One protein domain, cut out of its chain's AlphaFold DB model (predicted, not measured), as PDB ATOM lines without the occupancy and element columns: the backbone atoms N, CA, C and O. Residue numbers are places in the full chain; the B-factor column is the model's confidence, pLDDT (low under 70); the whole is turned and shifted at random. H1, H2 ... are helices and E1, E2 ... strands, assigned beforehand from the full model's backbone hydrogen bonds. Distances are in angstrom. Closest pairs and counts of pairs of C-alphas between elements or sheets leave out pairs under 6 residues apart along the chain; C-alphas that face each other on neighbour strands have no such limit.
ATOM      1  N   ARG A   6      99.817  97.655 174.210       78.44
ATOM      2  CA  ARG A   6      98.907  97.745 175.359       78.44
ATOM      3  C   ARG A   6      98.101  99.035 175.310       78.44
ATOM      4  O   ARG A   6      98.654 100.096 175.039       78.44
ATOM      5  N   THR A   7      96.805  98.933 175.565       74.81
ATOM      6  CA  THR A   7      95.897 100.084 175.644       74.81
ATOM      7  C   THR A   7      95.725 100.530 177.094       74.81
ATOM      8  O   THR A   7      96.225  99.879 178.013       74.81
ATOM      9  N   HIS A   8      95.010 101.632 177.319       69.94
ATOM     10  CA  HIS A   8      94.640 102.036 178.680       69.94
ATOM     11  C   HIS A   8      93.607 101.124 179.330       69.94
ATOM     12  O   HIS A   8      93.457 101.136 180.550       69.94
ATOM     13  N   PHE A   9      92.896 100.347 178.522       68.69
ATOM     14  CA  PHE A   9      91.983  99.351 179.032       68.69
ATOM     15  C   PHE A   9      92.765  98.095 179.441       68.69
ATOM     16  O   PHE A   9      93.648  97.640 178.700       68.69
ATOM     17  N   PRO A  10      92.445  97.519 180.611       66.31
ATOM     18  CA  PRO A  10      93.101  96.316 181.104       66.31
ATOM     19  C   PRO A  10      92.883  95.152 180.136       66.31
ATOM     20  O   PRO A  10      91.872  95.082 179.438       66.31
ATOM     21  N   GLU A  11      93.837  94.222 180.115       72.31
ATOM     22  CA  GLU A  11      93.763  92.999 179.304       72.31
ATOM     23  C   GLU A  11      93.525  93.236 177.804       72.31
ATOM     24  O   GLU A  11      93.129  92.316 177.089       72.31
ATOM     25  N   MET A  12      93.792  94.442 177.295       75.81
ATOM     26  CA  MET A  12      93.530  94.784 175.904       75.81
ATOM     27  C   MET A  12      94.773  95.307 175.185       75.81
ATOM     28  O   MET A  12      95.380  96.313 175.564       75.81
ATOM     29  N   GLY A  13      95.130  94.609 174.109       80.88
ATOM     30  CA  GLY A  13      96.129  95.026 173.134       80.88
ATOM     31  C   GLY A  13      95.471  95.497 171.841       80.88
ATOM     32  O   GLY A  13      94.479  94.921 171.401       80.88
ATOM     33  N   LEU A  14      96.048  96.514 171.213       84.88
ATOM     34  CA  LEU A  14      95.618  97.049 169.927       84.88
ATOM     35  C   LEU A  14      96.756  96.955 168.914       84.88
ATOM     36  O   LEU A  14      97.870  97.401 169.183       84.88
ATOM     37  N   ARG A  15      96.458  96.430 167.728       89.06
ATOM     38  CA  ARG A  15      97.335  96.505 166.558       89.06
ATOM     39  C   ARG A  15      96.643  97.299 165.470       89.06
ATOM     40  O   ARG A  15      95.530  96.957 165.086       89.06
ATOM     41  N   LEU A  16      97.321  98.309 164.935       88.12
ATOM     42  CA  LEU A  16      96.868  98.997 163.732       88.12
ATOM     43  C   LEU A  16      97.700  98.550 162.533       88.12
ATOM     44  O   LEU A  16      98.919  98.428 162.626       88.12
ATOM     45  N   THR A  17      97.039  98.317 161.404       87.94
ATOM     46  CA  THR A  17      97.670  97.875 160.156       87.94
ATOM     47  C   THR A  17      97.242  98.782 159.013       87.94
ATOM     48  O   THR A  17      96.049  99.032 158.836       87.94
ATOM     49  N   HIS A  18      98.197  99.248 158.211       84.31
ATOM     50  CA  HIS A  18      97.906  99.904 156.943       84.31
ATOM     51  C   HIS A  18      97.300  98.886 155.976       84.31
ATOM     52  O   HIS A  18      97.977  97.945 155.565       84.31
ATOM     53  N   VAL A  19      96.035  99.070 155.599       84.00
ATOM     54  CA  VAL A  19      95.312  98.140 154.716       84.00
ATOM     55  C   VAL A  19      96.000  97.987 153.358       84.00
ATOM     56  O   VAL A  19      96.109  96.871 152.863       84.00
ATOM     57  N   ASN A  20      96.521  99.074 152.780       79.56
ATOM     58  CA  ASN A  20      97.094  99.039 151.431       79.56
ATOM     59  C   ASN A  20      98.461  98.342 151.372       79.56
ATOM     60  O   ASN A  20      98.789  97.740 150.356       79.56
ATOM     61  N   SER A  21      99.275  98.443 152.430       81.00
ATOM     62  CA  SER A  21     100.642  97.897 152.453       81.00
ATOM     63  C   SER A  21     100.799  96.650 153.325       81.00
ATOM     64  O   SER A  21     101.858  96.029 153.308       81.00
ATOM     65  N   GLY A  22      99.796  96.312 154.140       85.06
ATOM     66  CA  GLY A  22      99.872  95.255 155.152       85.06
ATOM     67  C   GLY A  22     100.823  95.565 156.314       85.06
ATOM     68  O   GLY A  22     100.990  94.735 157.208       85.06
ATOM     69  N   LYS A  23     101.459  96.743 156.333       85.25
ATOM     70  CA  LYS A  23     102.453  97.098 157.352       85.25
ATOM     71  C   LYS A  23     101.782  97.447 158.674       85.25
ATOM     72  O   LYS A  23     100.833  98.232 158.719       85.25
ATOM     73  N   ILE A  24     102.318  96.894 159.758       88.19
ATOM     74  CA  ILE A  24     101.888  97.209 161.120       88.19
ATOM     75  C   ILE A  24     102.397  98.603 161.498       88.19
ATOM     76  O   ILE A  24     103.584  98.903 161.356       88.19
ATOM     77  N   VAL A  25     101.491  99.434 162.004       86.19
ATOM     78  CA  VAL A  25     101.812 100.741 162.574       86.19
ATOM     79  C   VAL A  25     102.505 100.537 163.911       86.19
ATOM     80  O   VAL A  25     102.042  99.752 164.731       86.19
ATOM     81  N   GLN A  26     103.600 101.256 164.144       83.81
ATOM     82  CA  GLN A  26     104.387 101.116 165.366       83.81
ATOM     83  C   GLN A  26     103.905 102.070 166.471       83.81
ATOM     84  O   GLN A  26     103.334 103.123 166.195       83.81
ATOM     85  N   ASN A  27     104.197 101.739 167.732       78.62
ATOM     86  CA  ASN A  27     104.004 102.626 168.892       78.62
ATOM     87  C   ASN A  27     105.108 103.688 169.054       78.62
ATOM     88  O   ASN A  27     105.167 104.386 170.066       78.62
ATOM     89  N   LYS A  28     106.008 103.776 168.076       77.56
ATOM     90  CA  LYS A  28     107.102 104.740 167.991       77.56
ATOM     91  C   LYS A  28     107.030 105.465 166.657       77.56
ATOM     92  O   LYS A  28     106.375 104.992 165.731       77.56
ATOM     93  N   TRP A  29     107.710 106.602 166.572       75.75
ATOM     94  CA  TRP A  29     107.729 107.444 165.382       75.75
ATOM     95  C   TRP A  29     108.106 106.619 164.151       75.75
ATOM     96  O   TRP A  29     109.179 106.025 164.115       75.75
ATOM     97  N   GLY A  30     107.213 106.557 163.166       76.12
ATOM     98  CA  GLY A  30     107.423 105.820 161.925       76.12
ATOM     99  C   GLY A  30     107.070 106.683 160.722       76.12
ATOM    100  O   GLY A  30     105.951 107.190 160.640       76.12
ATOM    101  N   ALA A  31     108.015 106.863 159.800       78.31
ATOM    102  CA  ALA A  31     107.766 107.570 158.551       78.31
ATOM    103  C   ALA A  31     106.978 106.679 157.582       78.31
ATOM    104  O   ALA A  31     107.376 105.546 157.304       78.31
ATOM    105  N   HIS A  32     105.884 107.215 157.046       81.25
ATOM    106  CA  HIS A  32     105.109 106.613 155.972       81.25
ATOM    107  C   HIS A  32     105.058 107.573 154.786       81.25
ATOM    108  O   HIS A  32     104.575 108.705 154.894       81.25
ATOM    109  N   ARG A  33     105.587 107.130 153.646       81.75
ATOM    110  CA  ARG A  33     105.662 107.954 152.443       81.75
ATOM    111  C   ARG A  33     104.327 107.925 151.706       81.75
ATOM    112  O   ARG A  33     103.862 106.868 151.292       81.75
ATOM    113  N   LEU A  34     103.745 109.100 151.493       82.94
ATOM    114  CA  LEU A  34     102.576 109.279 150.645       82.94
ATOM    115  C   LEU A  34     102.968 109.119 149.172       82.94
ATOM    116  O   LEU A  34     103.978 109.659 148.711       82.94
ATOM    117  N   VAL A  35     102.135 108.394 148.430       83.50
ATOM    118  CA  VAL A  35     102.296 108.122 146.996       83.50
ATOM    119  C   VAL A  35     101.041 108.540 146.224       83.50
ATOM    120  O   VAL A  35      99.982 108.769 146.815       83.50
ATOM    121  N   GLY A  36     101.158 108.663 144.897       86.50
ATOM    122  CA  GLY A  36     100.040 109.061 144.026       86.50
ATOM    123  C   GLY A  36      99.535 110.486 144.286       86.50
ATOM    124  O   GLY A  36      98.332 110.742 144.199       86.50
ATOM    125  N   LEU A  37     100.436 111.378 144.701       88.62
ATOM    126  CA  LEU A  37     100.139 112.782 144.972       88.62
ATOM    127  C   LEU A  37      99.924 113.532 143.657       88.62
ATOM    128  O   LEU A  37     100.691 113.357 142.712       88.62
ATOM    129  N   ASP A  38      98.901 114.380 143.625       90.69
ATOM    130  CA  ASP A  38      98.666 115.273 142.493       90.69
ATOM    131  C   ASP A  38      99.410 116.597 142.729       90.69
ATOM    132  O   ASP A  38      99.707 116.954 143.871       90.69
ATOM    133  N   THR A  39      99.669 117.342 141.657       91.31
ATOM    134  CA  THR A  39     100.170 118.722 141.727       91.31
ATOM    135  C   THR A  39      99.157 119.643 141.057       91.31
ATOM    136  O   THR A  39      98.568 119.260 140.044       91.31
ATOM    137  N   ASP A  40      98.894 120.814 141.631       90.81
ATOM    138  CA  ASP A  40      98.023 121.809 141.000       90.81
ATOM    139  C   ASP A  40      98.754 122.632 139.919       90.81
ATOM    140  O   ASP A  40      99.953 122.473 139.682       90.81
ATOM    141  N   SER A  41      98.029 123.537 139.257       91.62
ATOM    142  CA  SER A  41      98.576 124.410 138.210       91.62
ATOM    143  C   SER A  41      99.629 125.411 138.706       91.62
ATOM    144  O   SER A  41     100.302 126.034 137.889       91.62
ATOM    145  N   ARG A  42      99.780 125.578 140.025       91.62
ATOM    146  CA  ARG A  42     100.759 126.464 140.669       91.62
ATOM    147  C   ARG A  42     101.956 125.695 141.235       91.62
ATOM    148  O   ARG A  42     102.837 126.312 141.827       91.62
ATOM    149  N   GLY A  43     102.007 124.373 141.052       86.88
ATOM    150  CA  GLY A  43     103.092 123.528 141.545       86.88
ATOM    151  C   GLY A  43     102.917 123.039 142.987       86.88
ATOM    152  O   GLY A  43     103.845 122.440 143.532       86.88
ATOM    153  N   TYR A  44     101.763 123.260 143.626       85.06
ATOM    154  CA  TYR A  44     101.517 122.776 144.985       85.06
ATOM    155  C   TYR A  44     101.122 121.301 145.002       85.06
ATOM    156  O   TYR A  44     100.286 120.847 144.222       85.06
ATOM    157  N   ILE A  45     101.686 120.561 145.957       85.81
ATOM    158  CA  ILE A  45     101.351 119.158 146.208       85.81
ATOM    159  C   ILE A  45      99.981 119.077 146.886       85.81
ATOM    160  O   ILE A  45      99.765 119.654 147.951       85.81
ATOM    161  N   LEU A  46      99.073 118.297 146.304       86.50
ATOM    162  CA  LEU A  46      97.736 118.066 146.841       86.50
ATOM    163  C   LEU A  46      97.683 116.732 147.591       86.50
ATOM    164  O   LEU A  46      97.674 115.659 146.982       86.50
ATOM    165  N   VAL A  47      97.593 116.802 148.921       83.44
ATOM    166  CA  VAL A  47      97.372 115.637 149.788       83.44
ATOM    167  C   VAL A  47      95.870 115.411 149.953       83.44
ATOM    168  O   VAL A  47      95.169 116.212 150.568       83.44
ATOM    169  N   LYS A  48      95.358 114.318 149.387       82.56
ATOM    170  CA  LYS A  48      93.932 113.965 149.365       82.56
ATOM    171  C   LYS A  48      93.679 112.679 150.149       82.56
ATOM    172  O   LYS A  48      94.588 111.886 150.366       82.56
ATOM    173  N   VAL A  49      92.417 112.408 150.495       77.25
ATOM    174  CA  VAL A  49      92.013 111.173 151.204       77.25
ATOM    175  C   VAL A  49      92.507 109.908 150.484       77.25
ATOM    176  O   VAL A  49      92.980 108.987 151.139       77.25
ATOM    177  N   LYS A  50      92.505 109.898 149.138       79.00
ATOM    178  CA  LYS A  50      93.033 108.789 148.315       79.00
ATOM    179  C   LYS A  50      94.510 108.456 148.577       79.00
ATOM    180  O   LYS A  50      94.950 107.365 148.233       79.00
ATOM    181  N   ASN A  51      95.280 109.398 149.128       83.50
ATOM    182  CA  ASN A  51      96.704 109.225 149.403       83.50
ATOM    183  C   ASN A  51      96.964 108.531 150.744       83.50
ATOM    184  O   ASN A  51      98.091 108.109 150.994       83.50
ATOM    185  N   PHE A  52      95.946 108.391 151.595       82.44
ATOM    186  CA  PHE A  52      96.060 107.703 152.872       82.44
ATOM    187  C   PHE A  52      95.594 106.254 152.745       82.44
ATOM    188  O   PHE A  52      94.554 105.959 152.159       82.44
ATOM    189  N   SER A  53      96.350 105.338 153.349       81.62
ATOM    190  CA  SER A  53      95.855 103.984 153.578       81.62
ATOM    191  C   SER A  53      94.823 104.012 154.705       81.62
ATOM    192  O   SER A  53      95.136 104.540 155.776       81.62
ATOM    193  N   PRO A  54      93.659 103.358 154.544       81.19
ATOM    194  CA  PRO A  54      92.823 103.004 155.681       81.19
ATOM    195  C   PRO A  54      93.640 102.223 156.719       81.19
ATOM    196  O   PRO A  54      94.589 101.507 156.365       81.19
ATOM    197  N   LEU A  55      93.269 102.365 157.991       82.88
ATOM    198  CA  LEU A  55      93.846 101.604 159.093       82.88
ATOM    199  C   LEU A  55      92.853 100.536 159.542       82.88
ATOM    200  O   LEU A  55      91.703 100.838 159.847       82.88
ATOM    201  N   ARG A  56      93.317  99.292 159.616       82.94
ATOM    202  CA  ARG A  56      92.600  98.196 160.265       82.94
ATOM    203  C   ARG A  56      93.070  98.097 161.710       82.94
ATOM    204  O   ARG A  56      94.264  97.910 161.938       82.94
ATOM    205  N   GLY A  57      92.144  98.201 162.657       86.69
ATOM    206  CA  GLY A  57      92.402  97.924 164.067       86.69
ATOM    207  C   GLY A  57      92.020  96.495 164.426       86.69
ATOM    208  O   GLY A  57      90.866  96.116 164.266       86.69
ATOM    209  N   ASP A  58      92.977  95.716 164.921       84.19
ATOM    210  CA  ASP A  58      92.716  94.431 165.564       84.19
ATOM    211  C   ASP A  58      92.852  94.607 167.084       84.19
ATOM    212  O   ASP A  58      93.891  95.066 167.575       84.19
ATOM    213  N   MET A  59      91.811  94.235 167.827       83.06
ATOM    214  CA  MET A  59      91.814  94.229 169.290       83.06
ATOM    215  C   MET A  59      92.022  92.808 169.796       83.06
ATOM    216  O   MET A  59      91.425  91.856 169.294       83.06
ATOM    217  N   PHE A  60      92.864  92.672 170.812       79.94
ATOM    218  CA  PHE A  60      93.229  91.386 171.382       79.94
ATOM    219  C   PHE A  60      93.024  91.402 172.875       79.94
ATOM    220  O   PHE A  60      93.522  92.296 173.561       79.94
ATOM    221  N   ARG A  61      92.390  90.344 173.379       79.69
ATOM    222  CA  ARG A  61      92.503  90.026 174.791       79.69
ATOM    223  C   ARG A  61      93.932  89.565 175.062       79.69
ATOM    224  O   ARG A  61      94.388  88.568 174.504       79.69
ATOM    225  N   ILE A  62      94.644  90.305 175.892       74.12
ATOM    226  CA  ILE A  62      95.978  89.964 176.373       74.12
ATOM    227  C   ILE A  62      95.863  89.598 177.846       74.12
ATOM    228  O   ILE A  62      95.239  90.308 178.624       74.12
ATOM    229  N   ASN A  63      96.447  88.473 178.249       66.31
ATOM    230  CA  ASN A  63      96.475  88.117 179.660       66.31
ATOM    231  C   ASN A  63      97.422  89.086 180.387       66.31
ATOM    232  O   ASN A  63      98.609  89.147 180.064       66.31
ATOM    233  N   ASN A  64      96.888  89.862 181.331       57.09
ATOM    234  CA  ASN A  64      97.656  90.846 182.093       57.09
ATOM    235  C   ASN A  64      98.237  90.279 183.402       57.09
ATOM    236  O   ASN A  64      98.720  91.034 184.234       57.09
ATOM    237  N   ARG A  65      98.215  88.954 183.613       50.16
ATOM    238  CA  ARG A  65      98.719  88.340 184.858       50.16
ATOM    239  C   ARG A  65     100.239  88.308 185.012       50.16
ATOM    240  O   ARG A  65     100.734  87.801 186.014       50.16
ATOM    241  N   SER A  66     101.002  88.825 184.060       44.25
ATOM    242  CA  SER A  66     102.458  88.871 184.180       44.25
ATOM    243  C   SER A  66     102.891  90.265 184.638       44.25
ATOM    244  O   SER A  66     102.841  91.193 183.831       44.25
ATOM    245  N   TYR A  67     103.354  90.350 185.896       39.69
ATOM    246  CA  TYR A  67     104.164  91.416 186.531       39.69
ATOM    247  C   TYR A  67     103.582  92.276 187.671       39.69
ATOM    248  O   TYR A  67     104.103  93.357 187.915       39.69
ATOM    249  N   ALA A  68     102.630  91.775 188.461       34.56
ATOM    250  CA  ALA A  68     102.546  92.144 189.884       34.56
ATOM    251  C   ALA A  68     101.662  91.154 190.652       34.56
ATOM    252  O   ALA A  68     100.576  90.803 190.188       34.56
ATOM    253  N   SER A  69     102.115  90.724 191.829       38.03
ATOM    254  CA  SER A  69     101.222  90.247 192.886       38.03
ATOM    255  C   SER A  69     100.222  91.361 193.178       38.03
ATOM    256  O   SER A  69     100.653  92.455 193.526       38.03
ATOM    257  N   GLU A  70      98.931  91.103 192.963       39.91
ATOM    258  CA  GLU A  70      97.829  92.005 193.336       39.91
ATOM    259  C   GLU A  70      98.104  93.492 193.044       39.91
ATOM    260  O   GLU A  70      97.971  94.344 193.917       39.91
ATOM    261  N   ALA A  71      98.495  93.824 191.806       45.56
ATOM    262  CA  ALA A  71      98.456  95.219 191.377       45.56
ATOM    263  C   ALA A  71      97.017  95.720 191.528       45.56
ATOM    264  O   ALA A  71      96.085  95.165 190.931       45.56
ATOM    265  N   THR A  72      96.838  96.766 192.326       51.06
ATOM    266  CA  THR A  72      95.555  97.448 192.427       51.06
ATOM    267  C   THR A  72      95.197  98.032 191.058       51.06
ATOM    268  O   THR A  72      96.052  98.240 190.190       51.06
ATOM    269  N   TRP A  73      93.914  98.310 190.829       51.12
ATOM    270  CA  TRP A  73      93.442  98.919 189.579       51.12
ATOM    271  C   TRP A  73      94.194 100.208 189.192       51.12
ATOM    272  O   TRP A  73      94.246 100.549 188.008       51.12
ATOM    273  N   ASP A  74      94.806 100.899 190.154       52.09
ATOM    274  CA  ASP A  74      95.596 102.108 189.927       52.09
ATOM    275  C   ASP A  74      97.058 101.833 189.520       52.09
ATOM    276  O   ASP A  74      97.631 102.592 188.729       52.09
ATOM    277  N   ASP A  75      97.638 100.697 189.915       46.84
ATOM    278  CA  ASP A  75      98.995 100.294 189.511       46.84
ATOM    279  C   ASP A  75      99.051  99.926 188.017       46.84
ATOM    280  O   ASP A  75      99.971 100.311 187.287       46.84
ATOM    281  N   VAL A  76      98.005  99.251 187.520       49.94
ATOM    282  CA  VAL A  76      97.855  98.907 186.094       49.94
ATOM    283  C   VAL A  76      97.645 100.158 185.237       49.94
ATOM    284  O   VAL A  76      98.212 100.257 184.145       49.94
ATOM    285  N   LYS A  77      96.875 101.145 185.725       49.38
ATOM    286  CA  LYS A  77      96.682 102.420 185.014       49.38
ATOM    287  C   LYS A  77      98.012 103.127 184.789       49.38
ATOM    288  O   LYS A  77      98.247 103.601 183.680       49.38
ATOM    289  N   THR A  78      98.876 103.165 185.804       46.84
ATOM    290  CA  THR A  78     100.085 104.000 185.803       46.84
ATOM    291  C   THR A  78     101.121 103.549 184.769       46.84
ATOM    292  O   THR A  78     101.674 104.376 184.045       46.84
ATOM    293  N   ALA A  79     101.311 102.237 184.592       47.28
ATOM    294  CA  ALA A  79     102.183 101.700 183.541       47.28
ATOM    295  C   ALA A  79     101.608 101.888 182.118       47.28
ATOM    296  O   ALA A  79     102.364 102.014 181.154       47.28
ATOM    297  N   CYS A  80     100.279 101.955 181.977       49.22
ATOM    298  CA  CYS A  80      99.604 102.220 180.703       49.22
ATOM    299  C   CYS A  80      99.580 103.712 180.309       49.22
ATOM    300  O   CYS A  80      99.215 104.025 179.178       49.22
ATOM    301  N   LEU A  81      99.992 104.634 181.195       49.06
ATOM    302  CA  LEU A  81      99.887 106.083 180.971       49.06
ATOM    303  C   LEU A  81     100.777 106.634 179.856       49.06
ATOM    304  O   LEU A  81     100.463 107.707 179.354       49.06
ATOM    305  N   ASN A  82     101.869 105.985 179.443       51.41
ATOM    306  CA  ASN A  82     102.933 106.707 178.722       51.41
ATOM    307  C   ASN A  82     103.248 106.260 177.293       51.41
ATOM    308  O   ASN A  82     104.085 106.891 176.650       51.41
ATOM    309  N   THR A  83     102.570 105.255 176.740       57.00
ATOM    310  CA  THR A  83     102.907 104.760 175.395       57.00
ATOM    311  C   THR A  83     101.754 104.924 174.427       57.00
ATOM    312  O   THR A  83     100.653 104.444 174.690       57.00
ATOM    313  N   MET A  84     102.010 105.576 173.291       69.50
ATOM    314  CA  MET A  84     100.997 105.668 172.249       69.50
ATOM    315  C   MET A  84     100.712 104.293 171.639       69.50
ATOM    316  O   MET A  84     101.635 103.497 171.505       69.50
ATOM    317  N   ASN A  85      99.470 103.988 171.250       77.81
ATOM    318  CA  ASN A  85      99.195 102.699 170.596       77.81
ATOM    319  C   ASN A  85      99.708 102.667 169.159       77.81
ATOM    320  O   ASN A  85     100.118 101.615 168.675       77.81
ATOM    321  N   ALA A  86      99.675 103.812 168.485       78.38
ATOM    322  CA  ALA A  86     100.134 103.949 167.118       78.38
ATOM    323  C   ALA A  86     100.540 105.391 166.816       78.38
ATOM    324  O   ALA A  86      99.845 106.341 167.194       78.38
ATOM    325  N   LEU A  87     101.653 105.535 166.100       78.06
ATOM    326  CA  LEU A  87     102.211 106.818 165.707       78.06
ATOM    327  C   LEU A  87     102.701 106.761 164.261       78.06
ATOM    328  O   LEU A  87     103.526 105.922 163.904       78.06
ATOM    329  N   ILE A  88     102.175 107.655 163.426       80.94
ATOM    330  CA  ILE A  88     102.447 107.688 161.987       80.94
ATOM    331  C   ILE A  88     102.860 109.104 161.605       80.94
ATOM    332  O   ILE A  88     102.179 110.074 161.937       80.94
ATOM    333  N   VAL A  89     103.961 109.216 160.871       80.38
ATOM    334  CA  VAL A  89     104.435 110.472 160.292       80.38
ATOM    335  C   VAL A  89     104.305 110.384 158.783       80.38
ATOM    336  O   VAL A  89     105.055 109.657 158.135       80.38
ATOM    337  N   PHE A  90     103.370 111.132 158.207       82.19
ATOM    338  CA  PHE A  90     103.186 111.172 156.764       82.19
ATOM    339  C   PHE A  90     104.208 112.110 156.121       82.19
ATOM    340  O   PHE A  90     104.311 113.289 156.476       82.19
ATOM    341  N   LYS A  91     104.965 111.579 155.162       80.00
ATOM    342  CA  LYS A  91     106.001 112.294 154.405       80.00
ATOM    343  C   LYS A  91     105.647 112.316 152.914       80.00
ATOM    344  O   LYS A  91     104.934 111.440 152.435       80.00
ATOM    345  N   TRP A  92     106.136 113.307 152.175       78.31
ATOM    346  CA  TRP A  92     105.933 113.457 150.729       78.31
ATOM    347  C   TRP A  92     107.279 113.755 150.048       78.31
ATOM    348  O   TRP A  92     108.221 114.112 150.752       78.31
ATOM    349  N   PRO A  93     107.399 113.642 148.708       72.88
ATOM    350  CA  PRO A  93     108.678 113.673 147.977       72.88
ATOM    351  C   PRO A  93     109.598 114.891 148.180       72.88
ATOM    352  O   PRO A  93     110.715 114.878 147.679       72.88
ATOM    353  N   THR A  94     109.170 115.915 148.917       73.25
ATOM    354  CA  THR A  94     109.956 117.113 149.240       73.25
ATOM    355  C   THR A  94     109.908 117.490 150.724       73.25
ATOM    356  O   THR A  94     110.411 118.549 151.096       73.25
ATOM    357  N   SER A  95     109.314 116.664 151.599       72.56
ATOM    358  CA  SER A  95     109.326 116.982 153.027       72.56
ATOM    359  C   SER A  95     110.730 116.813 153.628       72.56
ATOM    360  O   SER A  95     111.459 115.885 153.268       72.56
ATOM    361  N   PRO A  96     111.137 117.678 154.568       61.66
ATOM    362  CA  PRO A  96     112.441 117.556 155.217       61.66
ATOM    363  C   PRO A  96     112.603 116.268 156.038       61.66
ATOM    364  O   PRO A  96     111.654 115.775 156.662       61.66
ATOM    365  N   GLY A  97     113.834 115.747 156.072       63.41
ATOM    366  CA  GLY A  97     114.225 114.529 156.792       63.41
ATOM    367  C   GLY A  97     114.138 113.242 155.962       63.41
ATOM    368  O   GLY A  97     113.771 113.255 154.788       63.41
ATOM    369  N   THR A  98     114.492 112.114 156.582       55.56
ATOM    370  CA  THR A  98     114.507 110.794 155.936       55.56
ATOM    371  C   THR A  98     113.124 110.420 155.389       55.56
ATOM    372  O   THR A  98     112.153 110.313 156.135       55.56
ATOM    373  N   GLN A  99     113.059 110.204 154.072       58.72
ATOM    374  CA  GLN A  99     111.881 109.727 153.326       58.72
ATOM    375  C   GLN A  99     111.761 108.196 153.309       58.72
ATOM    376  O   GLN A  99     110.829 107.643 152.722       58.72
ATOM    377  N   VAL A 100     112.743 107.509 153.895       60.00
ATOM    378  CA  VAL A 100     112.775 106.050 153.985       60.00
ATOM    379  C   VAL A 100     111.702 105.613 154.972       60.00
ATOM    380  O   VAL A 100     111.642 106.107 156.098       60.00
ATOM    381  N   GLU A 101     110.842 104.695 154.535       69.44
ATOM    382  CA  GLU A 101     109.849 104.090 155.414       69.44
ATOM    383  C   GLU A 101     110.543 103.379 156.575       69.44
ATOM    384  O   GLU A 101     111.396 102.516 156.360       69.44
ATOM    385  N   GLY A 102     110.170 103.710 157.809       68.44
ATOM    386  CA  GLY A 102     110.793 103.088 158.972       68.44
ATOM    387  C   GLY A 102     110.745 103.929 160.234       68.44
ATOM    388  O   GLY A 102     110.157 105.011 160.272       68.44
ATOM    389  N   ALA A 103     111.349 103.383 161.289       68.44
ATOM    390  CA  ALA A 103     111.397 104.014 162.598       68.44
ATOM    391  C   ALA A 103     112.261 105.284 162.569       68.44
ATOM    392  O   ALA A 103     113.372 105.280 162.044       68.44
ATOM    393  N   LEU A 104     111.755 106.351 163.176       67.56
ATOM    394  CA  LEU A 104     112.471 107.591 163.435       67.56
ATOM    395  C   LEU A 104     112.974 107.586 164.882       67.56
ATOM    396  O   LEU A 104     112.341 107.003 165.767       67.56
ATOM    397  N   ALA A 105     114.113 108.237 165.113       61.91
ATOM    398  CA  ALA A 105     114.752 108.279 166.425       61.91
ATOM    399  C   ALA A 105     113.924 109.064 167.456       61.91
ATOM    400  O   ALA A 105     113.851 108.662 168.615       61.91
ATOM    401  N   ASP A 106     113.280 110.162 167.045       64.38
ATOM    402  CA  ASP A 106     112.552 111.038 167.958       64.38
ATOM    403  C   ASP A 106     111.489 111.924 167.282       64.38
ATOM    404  O   ASP A 106     111.268 111.903 166.068       64.38
ATOM    405  N   ALA A 107     110.857 112.746 168.122       62.22
ATOM    406  CA  ALA A 107     109.875 113.745 167.740       62.22
ATOM    407  C   ALA A 107     110.456 114.970 166.993       62.22
ATOM    408  O   ALA A 107     109.755 115.719 166.321       62.22
ATOM    409  N   ARG A 108     111.756 115.236 167.085       62.06
ATOM    410  CA  ARG A 108     112.346 116.426 166.447       62.06
ATOM    411  C   ARG A 108     112.522 116.215 164.942       62.06
ATOM    412  O   ARG A 108     112.532 117.169 164.171       62.06
ATOM    413  N   SER A 109     112.530 114.954 164.514       60.34
ATOM    414  CA  SER A 109     112.647 114.509 163.121       60.34
ATOM    415  C   SER A 109     111.405 114.791 162.233       60.34
ATOM    416  O   SER A 109     111.416 114.474 161.035       60.34
ATOM    417  N   TYR A 110     110.316 115.369 162.773       62.81
ATOM    418  CA  TYR A 110     109.040 115.557 162.054       62.81
ATOM    419  C   TYR A 110     108.565 117.006 161.852       62.81
ATOM    420  O   TYR A 110     107.474 117.166 161.320       62.81
ATOM    421  N   ILE A 111     109.329 118.049 162.205       57.91
ATOM    422  CA  ILE A 111     108.852 119.454 162.317       57.91
ATOM    423  C   ILE A 111     108.103 120.040 161.093       57.91
ATOM    424  O   ILE A 111     107.375 121.017 161.226       57.91
ATOM    425  N   LEU A 112     108.223 119.420 159.915       61.44
ATOM    426  CA  LEU A 112     107.517 119.775 158.677       61.44
ATOM    427  C   LEU A 112     106.755 118.580 158.071       61.44
ATOM    428  O   LEU A 112     106.764 118.373 156.862       61.44
ATOM    429  N   ALA A 113     106.148 117.736 158.906       65.44
ATOM    430  CA  ALA A 113     105.377 116.564 158.495       65.44
ATOM    431  C   ALA A 113     104.006 116.519 159.181       65.44
ATOM    432  O   ALA A 113     103.823 117.057 160.273       65.44
ATOM    433  N   TYR A 114     103.049 115.824 158.560       69.56
ATOM    434  CA  TYR A 114     101.765 115.546 159.199       69.56
ATOM    435  C   TYR A 114     101.908 114.363 160.150       69.56
ATOM    436  O   TYR A 114     102.331 113.276 159.749       69.56
ATOM    437  N   VAL A 115     101.531 114.571 161.408       69.12
ATOM    438  CA  VAL A 115     101.571 113.539 162.446       69.12
ATOM    439  C   VAL A 115     100.158 113.053 162.731       69.12
ATOM    440  O   VAL A 115      99.292 113.833 163.123       69.12
ATOM    441  N   GLY A 116      99.946 111.751 162.572       71.31
ATOM    442  CA  GLY A 116      98.783 111.049 163.095       71.31
ATOM    443  C   GLY A 116      99.166 110.272 164.349       71.31
ATOM    444  O   GLY A 116     100.140 109.520 164.343       71.31
ATOM    445  N   HIS A 117      98.387 110.422 165.417       72.31
ATOM    446  CA  HIS A 117      98.479 109.568 166.599       72.31
ATOM    447  C   HIS A 117      97.150 108.857 166.835       72.31
ATOM    448  O   HIS A 117      96.084 109.442 166.642       72.31
ATOM    449  N   PHE A 118      97.208 107.610 167.290       71.06
ATOM    450  CA  PHE A 118      96.033 106.880 167.745       71.06
ATOM    451  C   PHE A 118      96.300 106.277 169.118       71.06
ATOM    452  O   PHE A 118      97.298 105.584 169.323       71.06
ATOM    453  N   ASN A 119      95.380 106.541 170.045       71.00
ATOM    454  CA  ASN A 119      95.435 106.068 171.420       71.00
ATOM    455  C   ASN A 119      94.052 105.618 171.858       71.00
ATOM    456  O   ASN A 119      93.081 106.368 171.727       71.00
TER     457      ASN A 119
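This is residues 6 to 119 of the 312 residues of the protein "Fimbrial domain-containing protein" of Sapientia aquatica (UniProt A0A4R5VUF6). Little regular structure is here: a long, loose rod has a small mixed sheet, E2 E4 E5, and a two-strand ribbon, E1 and E3, in its middle part. The loop of residues 34 to 54 reaches to one end, H1 with the link before it to the other. The 114 printed residues run E1 E2 E3 H1 E4 H2 E5, class mixed, with only 41 in named elements; radius of gyration of the C-alphas 17.6 A, spans 63 by 27 by 19 A.

Look first at E4, residues 86 to 91: it is parallel to E2, residues 30 to 33 (N 32 to O 89, 2.8 A), and antiparallel to E5, residues 114 to 118 (N 88 to O 116, 2.9 A). E1, residues 12 to 18, is antiparallel to E3, residues 55 to 61, with N 15 and O 58 2.9 A apart. The closest C-alphas of E1 and E4, Leu 16 and Ala 86, are 6.8 A apart. H2, residues 107 to 110, only grazes the sheet; H1, residues 73 to 80, is not on it, with 2 of 4 O i to N i+4 pairs within hydrogen-bond range.

Find C-alpha 12 at (93.530, 94.784, 175.904); E1 runs 20.1 A from there. E5 ends at C-alpha 118, (96.033, 106.880, 167.745).

The printed part has no cut. Confidence is under 70 at residues 8 to 10, 63 to 84 and 96 to 115.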